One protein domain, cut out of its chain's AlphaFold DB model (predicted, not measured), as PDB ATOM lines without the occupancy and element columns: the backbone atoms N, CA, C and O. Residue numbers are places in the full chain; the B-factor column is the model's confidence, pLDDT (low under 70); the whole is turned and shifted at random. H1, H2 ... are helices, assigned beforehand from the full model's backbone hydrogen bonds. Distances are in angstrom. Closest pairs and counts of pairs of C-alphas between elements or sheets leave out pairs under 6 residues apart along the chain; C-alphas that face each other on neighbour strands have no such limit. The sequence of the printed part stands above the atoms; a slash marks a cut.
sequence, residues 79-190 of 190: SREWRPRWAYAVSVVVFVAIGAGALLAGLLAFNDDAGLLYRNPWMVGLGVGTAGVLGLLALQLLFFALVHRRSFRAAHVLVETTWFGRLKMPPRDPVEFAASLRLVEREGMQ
ATOM      1  N   SER A  79      72.398 132.918 105.016       61.22
ATOM      2  CA  SER A  79      73.393 133.692 105.761       61.22
ATOM      3  C   SER A  79      74.257 132.795 106.665       61.22
ATOM      4  O   SER A  79      73.793 131.824 107.278       61.22
ATOM      5  N   ARG A  80      75.560 133.089 106.725       67.69
ATOM      6  CA  ARG A  80      76.531 132.345 107.541       67.69
ATOM      7  C   ARG A  80      76.844 133.106 108.822       67.69
ATOM      8  O   ARG A  80      77.047 134.310 108.807       67.69
ATOM      9  N   GLU A  81      76.914 132.388 109.932       72.00
ATOM     10  CA  GLU A  81      77.266 132.926 111.245       72.00
ATOM     11  C   GLU A  81      78.758 132.814 111.534       72.00
ATOM     12  O   GLU A  81      79.477 131.985 110.974       72.00
ATOM     13  N   TRP A  82      79.226 133.600 112.496       67.38
ATOM     14  CA  TRP A  82      80.568 133.440 113.033       67.38
ATOM     15  C   TRP A  82      80.751 132.069 113.684       67.38
ATOM     16  O   TRP A  82      79.909 131.583 114.441       67.38
ATOM     17  N   ARG A  83      81.907 131.448 113.437       72.12
ATOM     18  CA  ARG A  83      82.343 130.296 114.235       72.12
ATOM     19  C   ARG A  83      82.734 130.771 115.635       72.12
ATOM     20  O   ARG A  83      83.112 131.932 115.808       72.12
ATOM     21  N   PRO A  84      82.687 129.889 116.648       72.88
ATOM     22  CA  PRO A  84      83.178 130.258 117.965       72.88
ATOM     23  C   PRO A  84      84.669 130.610 117.886       72.88
ATOM     24  O   PRO A  84      85.431 129.945 117.185       72.88
ATOM     25  N   ARG A  85      85.096 131.641 118.627       74.62
ATOM     26  CA  ARG A  85      86.473 132.175 118.603       74.62
ATOM     27  C   ARG A  85      87.563 131.104 118.706       74.62
ATOM     28  O   ARG A  85      88.587 131.203 118.035       74.62
ATOM     29  N   TRP A  86      87.341 130.090 119.543       73.75
ATOM     30  CA  TRP A  86      88.295 129.002 119.743       73.75
ATOM     31  C   TRP A  86      88.530 128.190 118.465       73.75
ATOM     32  O   TRP A  86      89.644 127.734 118.257       73.75
ATOM     33  N   ALA A  87      87.535 128.061 117.580       74.69
ATOM     34  CA  ALA A  87      87.693 127.339 116.322       74.69
ATOM     35  C   ALA A  87      88.704 128.047 115.410       74.69
ATOM     36  O   ALA A  87      89.596 127.396 114.877       74.69
ATOM     37  N   TYR A  88      88.632 129.380 115.303       74.69
ATOM     38  CA  TYR A  88      89.639 130.158 114.575       74.69
ATOM     39  C   TYR A  88      91.019 130.031 115.228       74.69
ATOM     40  O   TYR A  88      91.996 129.781 114.531       74.69
ATOM     41  N   ALA A  89      91.103 130.136 116.559       75.81
ATOM     42  CA  ALA A  89      92.370 130.013 117.282       75.81
ATOM     43  C   ALA A  89      93.025 128.631 117.104       75.81
ATOM     44  O   ALA A  89      94.225 128.550 116.854       75.81
ATOM     45  N   VAL A  90      92.248 127.547 117.167       77.31
ATOM     46  CA  VAL A  90      92.737 126.184 116.910       77.31
ATOM     47  C   VAL A  90      93.232 126.058 115.473       77.31
ATOM     48  O   VAL A  90      94.324 125.540 115.256       77.31
ATOM     49  N   SER A  91      92.492 126.582 114.490       73.50
ATOM     50  CA  SER A  91      92.938 126.568 113.094       73.50
ATOM     51  C   SER A  91      94.251 127.330 112.892       73.50
ATOM     52  O   SER A  91      95.116 126.833 112.179       73.50
ATOM     53  N   VAL A  92      94.450 128.479 113.553       83.25
ATOM     54  CA  VAL A  92      95.733 129.210 113.531       83.25
ATOM     55  C   VAL A  92      96.872 128.315 114.010       83.25
ATOM     56  O   VAL A  92      97.868 128.175 113.307       83.25
ATOM     57  N   VAL A  93      96.716 127.681 115.177       80.69
ATOM     58  CA  VAL A  93      97.752 126.809 115.754       80.69
ATOM     59  C   VAL A  93      98.081 125.653 114.813       80.69
ATOM     60  O   VAL A  93      99.253 125.378 114.571       80.69
ATOM     61  N   VAL A  94      97.060 125.015 114.236       78.25
ATOM     62  CA  VAL A  94      97.233 123.906 113.289       78.25
ATOM     63  C   VAL A  94      97.996 124.356 112.042       78.25
ATOM     64  O   VAL A  94      98.981 123.723 111.673       78.25
ATOM     65  N   PHE A  95      97.596 125.461 111.408       80.69
ATOM     66  CA  PHE A  95      98.260 125.929 110.189       80.69
ATOM     67  C   PHE A  95      99.688 126.414 110.440       80.69
ATOM     68  O   PHE A  95     100.566 126.132 109.627       80.69
ATOM     69  N   VAL A  96      99.946 127.075 111.572       84.44
ATOM     70  CA  VAL A  96     101.308 127.456 111.972       84.44
ATOM     71  C   VAL A  96     102.167 126.217 112.207       84.44
ATOM     72  O   VAL A  96     103.287 126.163 111.709       84.44
ATOM     73  N   ALA A  97     101.649 125.206 112.910       80.69
ATOM     74  CA  ALA A  97     102.386 123.973 113.179       80.69
ATOM     75  C   ALA A  97     102.719 123.211 111.886       80.69
ATOM     76  O   ALA A  97     103.861 122.796 111.697       80.69
ATOM     77  N   ILE A  98     101.754 123.078 110.970       81.00
ATOM     78  CA  ILE A  98     101.966 122.420 109.672       81.00
ATOM     79  C   ILE A  98     102.945 123.226 108.810       81.00
ATOM     80  O   ILE A  98     103.866 122.650 108.237       81.00
ATOM     81  N   GLY A  99     102.787 124.552 108.738       79.06
ATOM     82  CA  GLY A  99     103.683 125.424 107.974       79.06
ATOM     83  C   GLY A  99     105.120 125.382 108.490       79.06
ATOM     84  O   GLY A  99     106.049 125.201 107.707       79.06
ATOM     85  N   ALA A 100     105.306 125.468 109.809       80.44
ATOM     86  CA  ALA A 100     106.616 125.334 110.438       80.44
ATOM     87  C   ALA A 100     107.215 123.938 110.211       80.44
ATOM     88  O   ALA A 100     108.397 123.829 109.896       80.44
ATOM     89  N   GLY A 101     106.401 122.882 110.306       79.38
ATOM     90  CA  GLY A 101     106.824 121.512 110.019       79.38
ATOM     91  C   GLY A 101     107.289 121.327 108.574       79.38
ATOM     92  O   GLY A 101     108.340 120.737 108.349       79.38
ATOM     93  N   ALA A 102     106.563 121.884 107.601       78.94
ATOM     94  CA  ALA A 102     106.937 121.836 106.188       78.94
ATOM     95  C   ALA A 102     108.249 122.588 105.907       78.94
ATOM     96  O   ALA A 102     109.108 122.081 105.187       78.94
ATOM     97  N   LEU A 103     108.435 123.765 106.517       83.06
ATOM     98  CA  LEU A 103     109.686 124.517 106.424       83.06
ATOM     99  C   LEU A 103     110.860 123.723 107.002       83.06
ATOM    100  O   LEU A 103     111.909 123.609 106.370       83.06
ATOM    101  N   LEU A 104     110.670 123.165 108.199       82.81
ATOM    102  CA  LEU A 104     111.698 122.417 108.908       82.81
ATOM    103  C   LEU A 104     112.064 121.132 108.157       82.81
ATOM    104  O   LEU A 104     113.242 120.841 107.992       82.81
ATOM    105  N   ALA A 105     111.074 120.413 107.626       79.75
ATOM    106  CA  ALA A 105     111.291 119.243 106.782       79.75
ATOM    107  C   ALA A 105     112.053 119.596 105.495       79.75
ATOM    108  O   ALA A 105     112.988 118.887 105.135       79.75
ATOM    109  N   GLY A 106     111.711 120.710 104.838       77.81
ATOM    110  CA  GLY A 106     112.431 121.190 103.654       77.81
ATOM    111  C   GLY A 106     113.891 121.552 103.949       77.81
ATOM    112  O   GLY A 106     114.782 121.194 103.183       77.81
ATOM    113  N   LEU A 107     114.154 122.203 105.085       81.50
ATOM    114  CA  LEU A 107     115.509 122.536 105.544       81.50
ATOM    115  C   LEU A 107     116.327 121.292 105.910       81.50
ATOM    116  O   LEU A 107     117.498 121.206 105.549       81.50
ATOM    117  N   LEU A 108     115.719 120.330 106.607       84.75
ATOM    118  CA  LEU A 108     116.373 119.072 106.966       84.75
ATOM    119  C   LEU A 108     116.703 118.248 105.719       84.75
ATOM    120  O   LEU A 108     117.829 117.790 105.589       84.75
ATOM    121  N   ALA A 109     115.766 118.131 104.775       77.56
ATOM    122  CA  ALA A 109     115.996 117.432 103.513       77.56
ATOM    123  C   ALA A 109     117.073 118.107 102.647       77.56
ATOM    124  O   ALA A 109     117.806 117.424 101.938       77.56
ATOM    125  N   PHE A 110     117.193 119.438 102.710       77.94
ATOM    126  CA  PHE A 110     118.238 120.183 102.003       77.94
ATOM    127  C   PHE A 110     119.641 119.939 102.584       77.94
ATOM    128  O   PHE A 110     120.607 119.870 101.823       77.94
ATOM    129  N   ASN A 111     119.745 119.815 103.910       82.88
ATOM    130  CA  ASN A 111     121.006 119.641 104.641       82.88
ATOM    131  C   ASN A 111     121.383 118.170 104.899       82.88
ATOM    132  O   ASN A 111     122.398 117.917 105.542       82.88
ATOM    133  N   ASP A 112     120.585 117.207 104.440       81.50
ATOM    134  CA  ASP A 112     120.877 115.784 104.611       81.50
ATOM    135  C   ASP A 112     121.949 115.335 103.610       81.50
ATOM    136  O   ASP A 112     121.638 115.024 102.462       81.50
ATOM    137  N   ASP A 113     123.211 115.313 104.050       71.75
ATOM    138  CA  ASP A 113     124.380 114.953 103.233       71.75
ATOM    139  C   ASP A 113     124.284 113.537 102.616       71.75
ATOM    140  O   ASP A 113     124.940 113.257 101.612       71.75
ATOM    141  N   ALA A 114     123.470 112.638 103.189       73.44
ATOM    142  CA  ALA A 114     123.240 111.279 102.684       73.44
ATOM    143  C   ALA A 114     121.931 111.138 101.881       73.44
ATOM    144  O   ALA A 114     121.648 110.072 101.323       73.44
ATOM    145  N   GLY A 115     121.120 112.195 101.829       71.00
ATOM    146  CA  GLY A 115     119.784 112.189 101.255       71.00
ATOM    147  C   GLY A 115     119.770 112.448  99.749       71.00
ATOM    148  O   GLY A 115     120.534 113.246  99.210       71.00
ATOM    149  N   LEU A 116     118.797 111.849  99.055       69.19
ATOM    150  CA  LEU A 116     118.532 112.067  97.620       69.19
ATOM    151  C   LEU A 116     118.237 113.535  97.250       69.19
ATOM    152  O   LEU A 116     118.181 113.884  96.073       69.19
ATOM    153  N   LEU A 117     117.994 114.384  98.250       70.69
ATOM    154  CA  LEU A 117     117.541 115.765  98.108       70.69
ATOM    155  C   LEU A 117     118.579 116.780  98.619       70.69
ATOM    156  O   LEU A 117     118.278 117.974  98.699       70.69
ATOM    157  N   TYR A 118     119.799 116.319  98.910       76.00
ATOM    158  CA  TYR A 118     120.901 117.156  99.368       76.00
ATOM    159  C   TYR A 118     121.172 118.325  98.418       76.00
ATOM    160  O   TYR A 118     121.283 118.146  97.202       76.00
ATOM    161  N   ARG A 119     121.279 119.540  98.974       78.31
ATOM    162  CA  ARG A 119     121.476 120.802  98.235       78.31
ATOM    163  C   ARG A 119     120.444 121.083  97.139       78.31
ATOM    164  O   ARG A 119     120.656 121.979  96.321       78.31
ATOM    165  N   ASN A 120     119.316 120.375  97.116       76.75
ATOM    166  CA  ASN A 120     118.284 120.607  96.121       76.75
ATOM    167  C   ASN A 120     117.477 121.872  96.483       76.75
ATOM    168  O   ASN A 120     116.696 121.840  97.440       76.75
ATOM    169  N   PRO A 121     117.595 122.977  95.720       75.69
ATOM    170  CA  PRO A 121     116.936 124.245  96.050       75.69
ATOM    171  C   PRO A 121     115.403 124.137  96.090       75.69
ATOM    172  O   PRO A 121     114.744 124.940  96.752       75.69
ATOM    173  N   TRP A 122     114.823 123.113  95.454       76.62
ATOM    174  CA  TRP A 122     113.385 122.851  95.485       76.62
ATOM    175  C   TRP A 122     112.854 122.497  96.874       76.62
ATOM    176  O   TRP A 122     111.714 122.836  97.178       76.62
ATOM    177  N   MET A 123     113.655 121.869  97.739       75.38
ATOM    178  CA  MET A 123     113.219 121.531  99.101       75.38
ATOM    179  C   MET A 123     113.033 122.769  99.970       75.38
ATOM    180  O   MET A 123     112.046 122.883 100.697       75.38
ATOM    181  N   VAL A 124     113.934 123.741  99.821       76.75
ATOM    182  CA  VAL A 124     113.805 125.045 100.475       76.75
ATOM    183  C   VAL A 124     112.639 125.819  99.865       76.75
ATOM    184  O   VAL A 124     111.826 126.368 100.603       76.75
ATOM    185  N   GLY A 125     112.494 125.809  98.535       73.56
ATOM    186  CA  GLY A 125     111.394 126.483  97.839       73.56
ATOM    187  C   GLY A 125     110.008 125.969  98.242       73.56
ATOM    188  O   GLY A 125     109.115 126.769  98.518       73.56
ATOM    189  N   LEU A 126     109.829 124.649  98.343       77.81
ATOM    190  CA  LEU A 126     108.574 124.045  98.790       77.81
ATOM    191  C   LEU A 126     108.328 124.293 100.281       77.81
ATOM    192  O   LEU A 126     107.231 124.706 100.646       77.81
ATOM    193  N   GLY A 127     109.349 124.138 101.130       76.19
ATOM    194  CA  GLY A 127     109.230 124.429 102.561       76.19
ATOM    195  C   GLY A 127     108.832 125.884 102.831       76.19
ATOM    196  O   GLY A 127     107.870 126.143 103.553       76.19
ATOM    197  N   VAL A 128     109.520 126.840 102.197       77.94
ATOM    198  CA  VAL A 128     109.234 128.280 102.312       77.94
ATOM    199  C   VAL A 128     107.888 128.632 101.684       77.94
ATOM    200  O   VAL A 128     107.113 129.369 102.290       77.94
ATOM    201  N   GLY A 129     107.571 128.089 100.507       78.38
ATOM    202  CA  GLY A 129     106.307 128.340  99.817       78.38
ATOM    203  C   GLY A 129     105.101 127.869 100.629       78.38
ATOM    204  O   GLY A 129     104.170 128.638 100.869       78.38
ATOM    205  N   THR A 130     105.137 126.631 101.128       77.62
ATOM    206  CA  THR A 130     104.070 126.077 101.970       77.62
ATOM    207  C   THR A 130     103.960 126.827 103.295       77.62
ATOM    208  O   THR A 130     102.852 127.190 103.695       77.62
ATOM    209  N   ALA A 131     105.080 127.132 103.955       77.50
ATOM    210  CA  ALA A 131     105.074 127.905 105.195       77.50
ATOM    211  C   ALA A 131     104.528 129.324 105.002       77.50
ATOM    212  O   ALA A 131     103.769 129.804 105.842       77.50
ATOM    213  N   GLY A 132     104.853 129.977 103.883       80.38
ATOM    214  CA  GLY A 132     104.343 131.301 103.537       80.38
ATOM    215  C   GLY A 132     102.828 131.307 103.338       80.38
ATOM    216  O   GLY A 132     102.129 132.109 103.955       80.38
ATOM    217  N   VAL A 133     102.299 130.378 102.533       81.94
ATOM    218  CA  VAL A 133     100.849 130.270 102.281       81.94
ATOM    219  C   VAL A 133     100.089 129.958 103.570       81.94
ATOM    220  O   VAL A 133      99.102 130.628 103.886       81.94
ATOM    221  N   LEU A 134     100.554 128.978 104.347       81.19
ATOM    222  CA  LEU A 134      99.908 128.605 105.605       81.19
ATOM    223  C   LEU A 134     100.046 129.697 106.671       81.19
ATOM    224  O   LEU A 134      99.106 129.928 107.428       81.19
ATOM    225  N   GLY A 135     101.171 130.412 106.697       80.00
ATOM    226  CA  GLY A 135     101.389 131.566 107.563       80.00
ATOM    227  C   GLY A 135     100.433 132.719 107.251       80.00
ATOM    228  O   GLY A 135      99.825 133.271 108.166       80.00
ATOM    229  N   LEU A 136     100.224 133.039 105.969       83.56
ATOM    230  CA  LEU A 136      99.238 134.041 105.542       83.56
ATOM    231  C   LEU A 136      97.812 133.629 105.918       83.56
ATOM    232  O   LEU A 136      97.052 134.439 106.452       83.56
ATOM    233  N   LEU A 137      97.455 132.361 105.703       80.69
ATOM    234  CA  LEU A 137      96.151 131.831 106.100       80.69
ATOM    235  C   LEU A 137      95.957 131.905 107.625       80.69
ATOM    236  O   LEU A 137      94.899 132.316 108.103       80.69
ATOM    237  N   ALA A 138      96.987 131.557 108.398       80.19
ATOM    238  CA  ALA A 138      96.976 131.655 109.851       80.19
ATOM    239  C   ALA A 138      96.837 133.110 110.322       80.19
ATOM    240  O   ALA A 138      96.041 133.383 111.217       80.19
ATOM    241  N   LEU A 139      97.530 134.062 109.694       83.50
ATOM    242  CA  LEU A 139      97.370 135.490 109.986       83.50
ATOM    243  C   LEU A 139      95.939 135.969 109.712       83.50
ATOM    244  O   LEU A 139      95.357 136.663 110.545       83.50
ATOM    245  N   GLN A 140      95.341 135.545 108.597       80.69
ATOM    246  CA  GLN A 140      93.954 135.873 108.265       80.69
ATOM    247  C   GLN A 140      92.971 135.317 109.313       80.69
ATOM    248  O   GLN A 140      92.053 136.012 109.752       80.69
ATOM    249  N   LEU A 141      93.168 134.077 109.763       80.62
ATOM    250  CA  LEU A 141      92.337 133.458 110.802       80.62
ATOM    251  C   LEU A 141      92.553 134.101 112.176       80.62
ATOM    252  O   LEU A 141      91.596 134.269 112.934       80.62
ATOM    253  N   LEU A 142      93.783 134.508 112.486       80.75
ATOM    254  CA  LEU A 142      94.111 135.245 113.700       80.75
ATOM    255  C   LEU A 142      93.432 136.618 113.705       80.75
ATOM    256  O   LEU A 142      92.868 137.014 114.726       80.75
ATOM    257  N   PHE A 143      93.410 137.307 112.560       79.75
ATOM    258  CA  PHE A 143      92.656 138.544 112.384       79.75
ATOM    259  C   PHE A 143      91.171 138.332 112.703       79.75
ATOM    260  O   PHE A 143      90.623 139.053 113.533       79.75
ATOM    261  N   PHE A 144      90.536 137.290 112.155       74.94
ATOM    262  CA  PHE A 144      89.149 136.960 112.498       74.94
ATOM    263  C   PHE A 144      88.971 136.610 113.985       74.94
ATOM    264  O   PHE A 144      88.011 137.064 114.607       74.94
ATOM    265  N   ALA A 145      89.907 135.877 114.594       77.94
ATOM    266  CA  ALA A 145      89.867 135.542 116.019       77.94
ATOM    267  C   ALA A 145      89.995 136.773 116.938       77.94
ATOM    268  O   ALA A 145      89.449 136.772 118.047       77.94
ATOM    269  N   LEU A 146      90.717 137.811 116.506       79.56
ATOM    270  CA  LEU A 146      90.876 139.083 117.219       79.56
ATOM    271  C   LEU A 146      89.673 140.010 117.001       79.56
ATOM    272  O   LEU A 146      89.161 140.598 117.956       79.56
ATOM    273  N   VAL A 147      89.195 140.102 115.760       77.31
ATOM    274  CA  VAL A 147      88.055 140.941 115.366       77.31
ATOM    275  C   VAL A 147      86.726 140.372 115.856       77.31
ATOM    276  O   VAL A 147      85.789 141.136 116.023       77.31
ATOM    277  N   HIS A 148      86.652 139.093 116.230       66.19
ATOM    278  CA  HIS A 148      85.438 138.468 116.773       66.19
ATOM    279  C   HIS A 148      84.776 139.237 117.940       66.19
ATOM    280  O   HIS A 148      83.580 139.098 118.161       66.19
ATOM    281  N   ARG A 149      85.530 140.046 118.704       59.31
ATOM    282  CA  ARG A 149      84.982 140.900 119.781       59.31
ATOM    283  C   ARG A 149      84.661 142.341 119.363       59.31
ATOM    284  O   ARG A 149      84.069 143.067 120.154       59.31
ATOM    285  N   ARG A 150      85.079 142.791 118.176       60.75
ATOM    286  CA  ARG A 150      84.879 144.162 117.685       60.75
ATOM    287  C   ARG A 150      83.877 144.157 116.534       60.75
ATOM    288  O   ARG A 150      84.045 143.422 115.569       60.75
ATOM    289  N   SER A 151      82.865 145.016 116.614       55.72
ATOM    290  CA  SER A 151      81.763 145.148 115.650       55.72
ATOM    291  C   SER A 151      82.198 145.774 114.311       55.72
ATOM    292  O   SER A 151      81.698 146.822 113.901       55.72
ATOM    293  N   PHE A 152      83.164 145.169 113.621       61.94
ATOM    294  CA  PHE A 152      83.569 145.601 112.286       61.94
ATOM    295  C   PHE A 152      82.589 145.053 111.245       61.94
ATOM    296  O   PHE A 152      82.614 143.865 110.923       61.94
ATOM    297  N   ARG A 153      81.755 145.936 110.678       58.66
ATOM    298  CA  ARG A 153      80.769 145.589 109.633       58.66
ATOM    299  C   ARG A 153      81.388 144.835 108.451       58.66
ATOM    300  O   ARG A 153      80.821 143.849 108.002       58.66
ATOM    301  N   ALA A 154      82.577 145.234 107.997       60.44
ATOM    302  CA  ALA A 154      83.254 144.575 106.877       60.44
ATOM    303  C   ALA A 154      83.626 143.109 107.172       60.44
ATOM    304  O   ALA A 154      83.533 142.259 106.291       60.44
ATOM    305  N   ALA A 155      84.001 142.794 108.417       60.59
ATOM    306  CA  ALA A 155      84.322 141.427 108.814       60.59
ATOM    307  C   ALA A 155      83.063 140.550 108.889       60.59
ATOM    308  O   ALA A 155      83.119 139.385 108.509       60.59
ATOM    309  N   HIS A 156      81.929 141.119 109.310       63.59
ATOM    310  CA  HIS A 156      80.632 140.440 109.270       63.59
ATOM    311  C   HIS A 156      80.213 140.093 107.841       63.59
ATOM    312  O   HIS A 156      79.945 138.927 107.574       63.59
ATOM    313  N   VAL A 157      80.286 141.052 106.911       64.38
ATOM    314  CA  VAL A 157      79.966 140.815 105.491       64.38
ATOM    315  C   VAL A 157      80.862 139.724 104.902       64.38
ATOM    316  O   VAL A 157      80.383 138.843 104.191       64.38
ATOM    317  N   LEU A 158      82.158 139.726 105.228       62.16
ATOM    318  CA  LEU A 158      83.081 138.684 104.775       62.16
ATOM    319  C   LEU A 158      82.711 137.311 105.338       62.16
ATOM    320  O   LEU A 158      82.675 136.341 104.590       62.16
ATOM    321  N   VAL A 159      82.412 137.200 106.631       64.81
ATOM    322  CA  VAL A 159      82.040 135.920 107.256       64.81
ATOM    323  C   VAL A 159      80.696 135.401 106.741       64.81
ATOM    324  O   VAL A 159      80.569 134.198 106.506       64.81
ATOM    325  N   GLU A 160      79.734 136.293 106.507       63.81
ATOM    326  CA  GLU A 160      78.403 135.977 105.980       63.81
ATOM    327  C   GLU A 160      78.455 135.470 104.534       63.81
ATOM    328  O   GLU A 160      77.711 134.557 104.174       63.81
ATOM    329  N   THR A 161      79.375 136.001 103.722       62.22
ATOM    330  CA  THR A 161      79.484 135.687 102.286       62.22
ATOM    331  C   THR A 161      80.501 134.594 101.949       62.22
ATOM    332  O   THR A 161      80.453 134.032 100.854       62.22
ATOM    333  N   THR A 162      81.408 134.231 102.865       63.59
ATOM    334  CA  THR A 162      82.517 133.302 102.569       63.59
ATOM    335  C   THR A 162      82.511 132.011 103.398       63.59
ATOM    336  O   THR A 162      81.692 131.759 104.283       63.59
ATOM    337  N   TRP A 163      83.458 131.121 103.092       63.09
ATOM    338  CA  TRP A 163      83.674 129.850 103.790       63.09
ATOM    339  C   TRP A 163      84.172 129.978 105.234       63.09
ATOM    340  O   TRP A 163      84.131 128.992 105.971       63.09
ATOM    341  N   PHE A 164      84.538 131.184 105.673       61.59
ATOM    342  CA  PHE A 164      84.971 131.450 107.045       61.59
ATOM    343  C   PHE A 164      83.834 131.373 108.077       61.59
ATOM    344  O   PHE A 164      84.103 131.134 109.258       61.59
ATOM    345  N   GLY A 165      82.574 131.518 107.654       60.38
ATOM    346  CA  GLY A 165      81.399 131.347 108.508       60.38
ATOM    347  C   GLY A 165      80.952 129.890 108.690       60.38
ATOM    348  O   GLY A 165      81.356 128.971 107.968       60.38
ATOM    349  N   ARG A 166      80.106 129.658 109.694       65.94
ATOM    350  CA  ARG A 166      79.317 128.437 109.871       65.94
ATOM    351  C   ARG A 166      77.945 128.652 109.242       65.94
ATOM    352  O   ARG A 166      77.354 129.710 109.387       65.94
ATOM    353  N   LEU A 167      77.411 127.627 108.591       63.53
ATOM    354  CA  LEU A 167      76.011 127.624 108.176       63.53
ATOM    355  C   LEU A 167      75.098 127.804 109.401       63.53
ATOM    356  O   LEU A 167      75.291 127.115 110.413       63.53
ATOM    357  N   LYS A 168      74.117 128.711 109.304       64.25
ATOM    358  CA  LYS A 168      73.051 128.835 110.303       64.25
ATOM    359  C   LYS A 168      72.313 127.511 110.417       64.25
ATOM    360  O   LYS A 168      71.795 126.991 109.427       64.25
ATOM    361  N   MET A 169      72.296 126.934 111.616       58.31
ATOM    362  CA  MET A 169      71.473 125.754 111.858       58.31
ATOM    363  C   MET A 169      70.027 126.218 112.012       58.31
ATOM    364  O   MET A 169      69.789 127.106 112.829       58.31
ATOM    365  N   PRO A 170      69.069 125.636 111.271       57.66
ATOM    366  CA  PRO A 170      67.671 125.903 111.552       57.66
ATOM    367  C   PRO A 170      67.346 125.443 112.986       57.66
ATOM    368  O   PRO A 170      67.930 124.443 113.441       57.66
ATOM    369  N   PRO A 171      66.459 126.161 113.698       60.22
ATOM    370  CA  PRO A 171      66.029 125.782 115.039       60.22
ATOM    371  C   PRO A 171      65.510 124.342 115.027       60.22
ATOM    372  O   PRO A 171      64.834 123.910 114.090       60.22
ATOM    373  N   ARG A 172      65.919 123.560 116.030       56.56
ATOM    374  CA  ARG A 172      65.605 122.123 116.091       56.56
ATOM    375  C   ARG A 172      64.215 121.868 116.652       56.56
ATOM    376  O   ARG A 172      63.642 120.830 116.329       56.56
ATOM    377  N   ASP A 173      63.696 122.811 117.432       61.81
ATOM    378  CA  ASP A 173      62.386 122.706 118.050       61.81
ATOM    379  C   ASP A 173      61.327 123.509 117.279       61.81
ATOM    380  O   ASP A 173      61.559 124.661 116.902       61.81
ATOM    381  N   PRO A 174      60.120 122.946 117.086       57.75
ATOM    382  CA  PRO A 174      59.017 123.636 116.415       57.75
ATOM    383  C   PRO A 174      58.580 124.909 117.160       57.75
ATOM    384  O   PRO A 174      58.081 125.848 116.544       57.75
ATOM    385  N   VAL A 175      58.816 124.970 118.475       61.06
ATOM    386  CA  VAL A 175      58.544 126.144 119.316       61.06
ATOM    387  C   VAL A 175      59.546 127.270 119.045       61.06
ATOM    388  O   VAL A 175      59.141 128.424 118.921       61.06
ATOM    389  N   GLU A 176      60.833 126.950 118.881       59.94
ATOM    390  CA  GLU A 176      61.860 127.927 118.491       59.94
ATOM    391  C   GLU A 176      61.651 128.421 117.056       59.94
ATOM    392  O   GLU A 176      61.820 129.606 116.776       59.94
ATOM    393  N   PHE A 177      61.221 127.536 116.151       61.25
ATOM    394  CA  PHE A 177      60.861 127.916 114.786       61.25
ATOM    395  C   PHE A 177      59.683 128.905 114.773       61.25
ATOM    396  O   PHE A 177      59.788 129.979 114.179       61.25
ATOM    397  N   ALA A 178      58.603 128.613 115.506       60.22
ATOM    398  CA  ALA A 178      57.471 129.529 115.657       60.22
ATOM    399  C   ALA A 178      57.866 130.857 116.332       60.22
ATOM    400  O   ALA A 178      57.377 131.917 115.942       60.22
ATOM    401  N   ALA A 179      58.777 130.828 117.309       62.47
ATOM    402  CA  ALA A 179      59.309 132.034 117.943       62.47
ATOM    403  C   ALA A 179      60.149 132.882 116.973       62.47
ATOM    404  O   ALA A 179      60.019 134.104 116.971       62.47
ATOM    405  N   SER A 180      60.956 132.247 116.113       57.50
ATOM    406  CA  SER A 180      61.744 132.942 115.087       57.50
ATOM    407  C   SER A 180      60.864 133.628 114.035       57.50
ATOM    408  O   SER A 180      61.170 134.743 113.628       57.50
ATOM    409  N   LEU A 181      59.723 133.029 113.676       58.66
ATOM    410  CA  LEU A 181      58.729 133.635 112.781       58.66
ATOM    411  C   LEU A 181      58.000 134.829 113.425       58.66
ATOM    412  O   LEU A 181      57.781 135.839 112.766       58.66
ATOM    413  N   ARG A 182      57.680 134.757 114.724       59.28
ATOM    414  CA  ARG A 182      57.058 135.873 115.468       59.28
ATOM    415  C   ARG A 182      57.993 137.069 115.671       59.28
ATOM    416  O   ARG A 182      57.530 138.197 115.815       59.28
ATOM    417  N   LEU A 183      59.303 136.827 115.734       55.94
ATOM    418  CA  LEU A 183      60.317 137.884 115.823       55.94
ATOM    419  C   LEU A 183      60.377 138.698 114.524       55.94
ATOM    420  O   LEU A 183      60.398 139.923 114.581       55.94
ATOM    421  N   VAL A 184      60.284 138.020 113.379       52.62
ATOM    422  CA  VAL A 184      60.166 138.651 112.057       52.62
ATOM    423  C   VAL A 184      58.877 139.469 111.927       52.62
ATOM    424  O   VAL A 184      58.913 140.587 111.427       52.62
ATOM    425  N   GLU A 185      57.745 138.942 112.401       51.69
ATOM    426  CA  GLU A 185      56.448 139.641 112.369       51.69
ATOM    427  C   GLU A 185      56.477 140.974 113.144       51.69
ATOM    428  O   GLU A 185      55.820 141.939 112.760       51.69
ATOM    429  N   ARG A 186      57.280 141.065 114.216       52.88
ATOM    430  CA  ARG A 186      57.485 142.315 114.965       52.88
ATOM    431  C   ARG A 186      58.413 143.306 114.271       52.88
ATOM    432  O   ARG A 186      58.204 144.504 114.428       52.88
ATOM    433  N   GLU A 187      59.429 142.830 113.556       48.38
ATOM    434  CA  GLU A 187      60.362 143.697 112.822       48.38
ATOM    435  C   GLU A 187      59.772 144.207 111.498       48.38
ATOM    436  O   GLU A 187      60.114 145.305 111.082       48.38
ATOM    437  N   GLY A 188      58.845 143.470 110.873       43.53
ATOM    438  CA  GLY A 188      58.136 143.903 109.658       43.53
ATOM    439  C   GLY A 188      56.977 144.887 109.881       43.53
ATOM    440  O   GLY A 188      56.404 145.373 108.912       43.53
ATOM    441  N   MET A 189      56.612 145.177 111.136       47.72
ATOM    442  CA  MET A 189      55.575 146.161 111.498       47.72
ATOM    443  C   MET A 189      56.138 147.513 111.982       47.72
ATOM    444  O   MET A 189      55.368 148.352 112.457       47.72
ATOM    445  N   GLN A 190      57.455 147.729 111.886       42.38
ATOM    446  CA  GLN A 190      58.103 149.036 112.082       42.38
ATOM    447  C   GLN A 190      58.490 149.649 110.740       42.38
ATOM    448  O   GLN A 190      58.372 150.889 110.630       42.38
TER     449      GLN A 190
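Overview. This is residues 79 to 190 of the 190 residues of an uncharacterized protein of Acidimicrobiia bacterium (UniProt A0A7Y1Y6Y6). Picture a long helical hairpin, H1 and H2 side by side, with the short helix H3 near its open end, and beyond that a loosely linked last helix, H4, set well away from the hairpin. Residues 172 to 178 and 181 to 190, most of them in H4, stick out free, and this tail adds to the length that the hairpin makes. You have 112 residues printed, with four named helices in the order H1, H2, H3, H4 and no named strand; the class is all helix. The whole is extended, with a radius of gyration of the C-alphas of 22.1 A and spans of 75 by 28 by 19 A.

Along the chain. Find C-alpha 85 at (86.473, 132.175, 118.603); from there H1, residues 85 to 111, runs 39.3 A to C-alpha 111 at (121.006, 119.641, 104.641). Next look at residues 121 to 147, which are H2, 38.5 A long. Residues 153 to 161 are H3, 12.4 A from first to last C-alpha. Last comes H4, residues 174 to 187, 20.4 A long, which ends with C-alpha 187 at (60.362, 143.697, 112.822).

Arrangement. Begin with H1 and H2, a helical hairpin: they touch, with 61 pairs of C-alphas within 8 A, and the closest are those of Leu 103 and Gly 127, 3.9 A apart. Their lines stand at a shallow tilt of 13 degrees, and they run opposite ways. Then look at H2 and H3, which are close but not clearly touching; their closest C-alphas, those of Phe 144 and Ala 155, are 7.5 A apart. These two stand at a steep tilt of 64 degrees and run opposite ways. H3 is apart from H1, and H4 is apart from H1, H2 and H3. Outside the helices, residues 80 to 81 pair with residues 166 to 167, antiparallel, in stretches too short to be named strands. In H1, H2, H3 and H4 every O i to N i+4 pair is within hydrogen-bond range.

Size, cuts and confidence. The two C-alphas farthest apart are those of Ala 114 and Met 189, 76.6 A. Without the stretches that stand free, the body of 95 residues spans 69 by 25 by 19 A. The printed part has no cut, and it ends at residue 190, the chain's last. The link from H3 to H4 is long, with 12 residues; that from H1 to H2 is short, with 9, and that from H2 to H3 is tight, with 5. In the B-factor column the mean pLDDT of the printed part is 70.4, and 47 residues are under 70, namely 79 to 80, 82, 116 and 148 to 190.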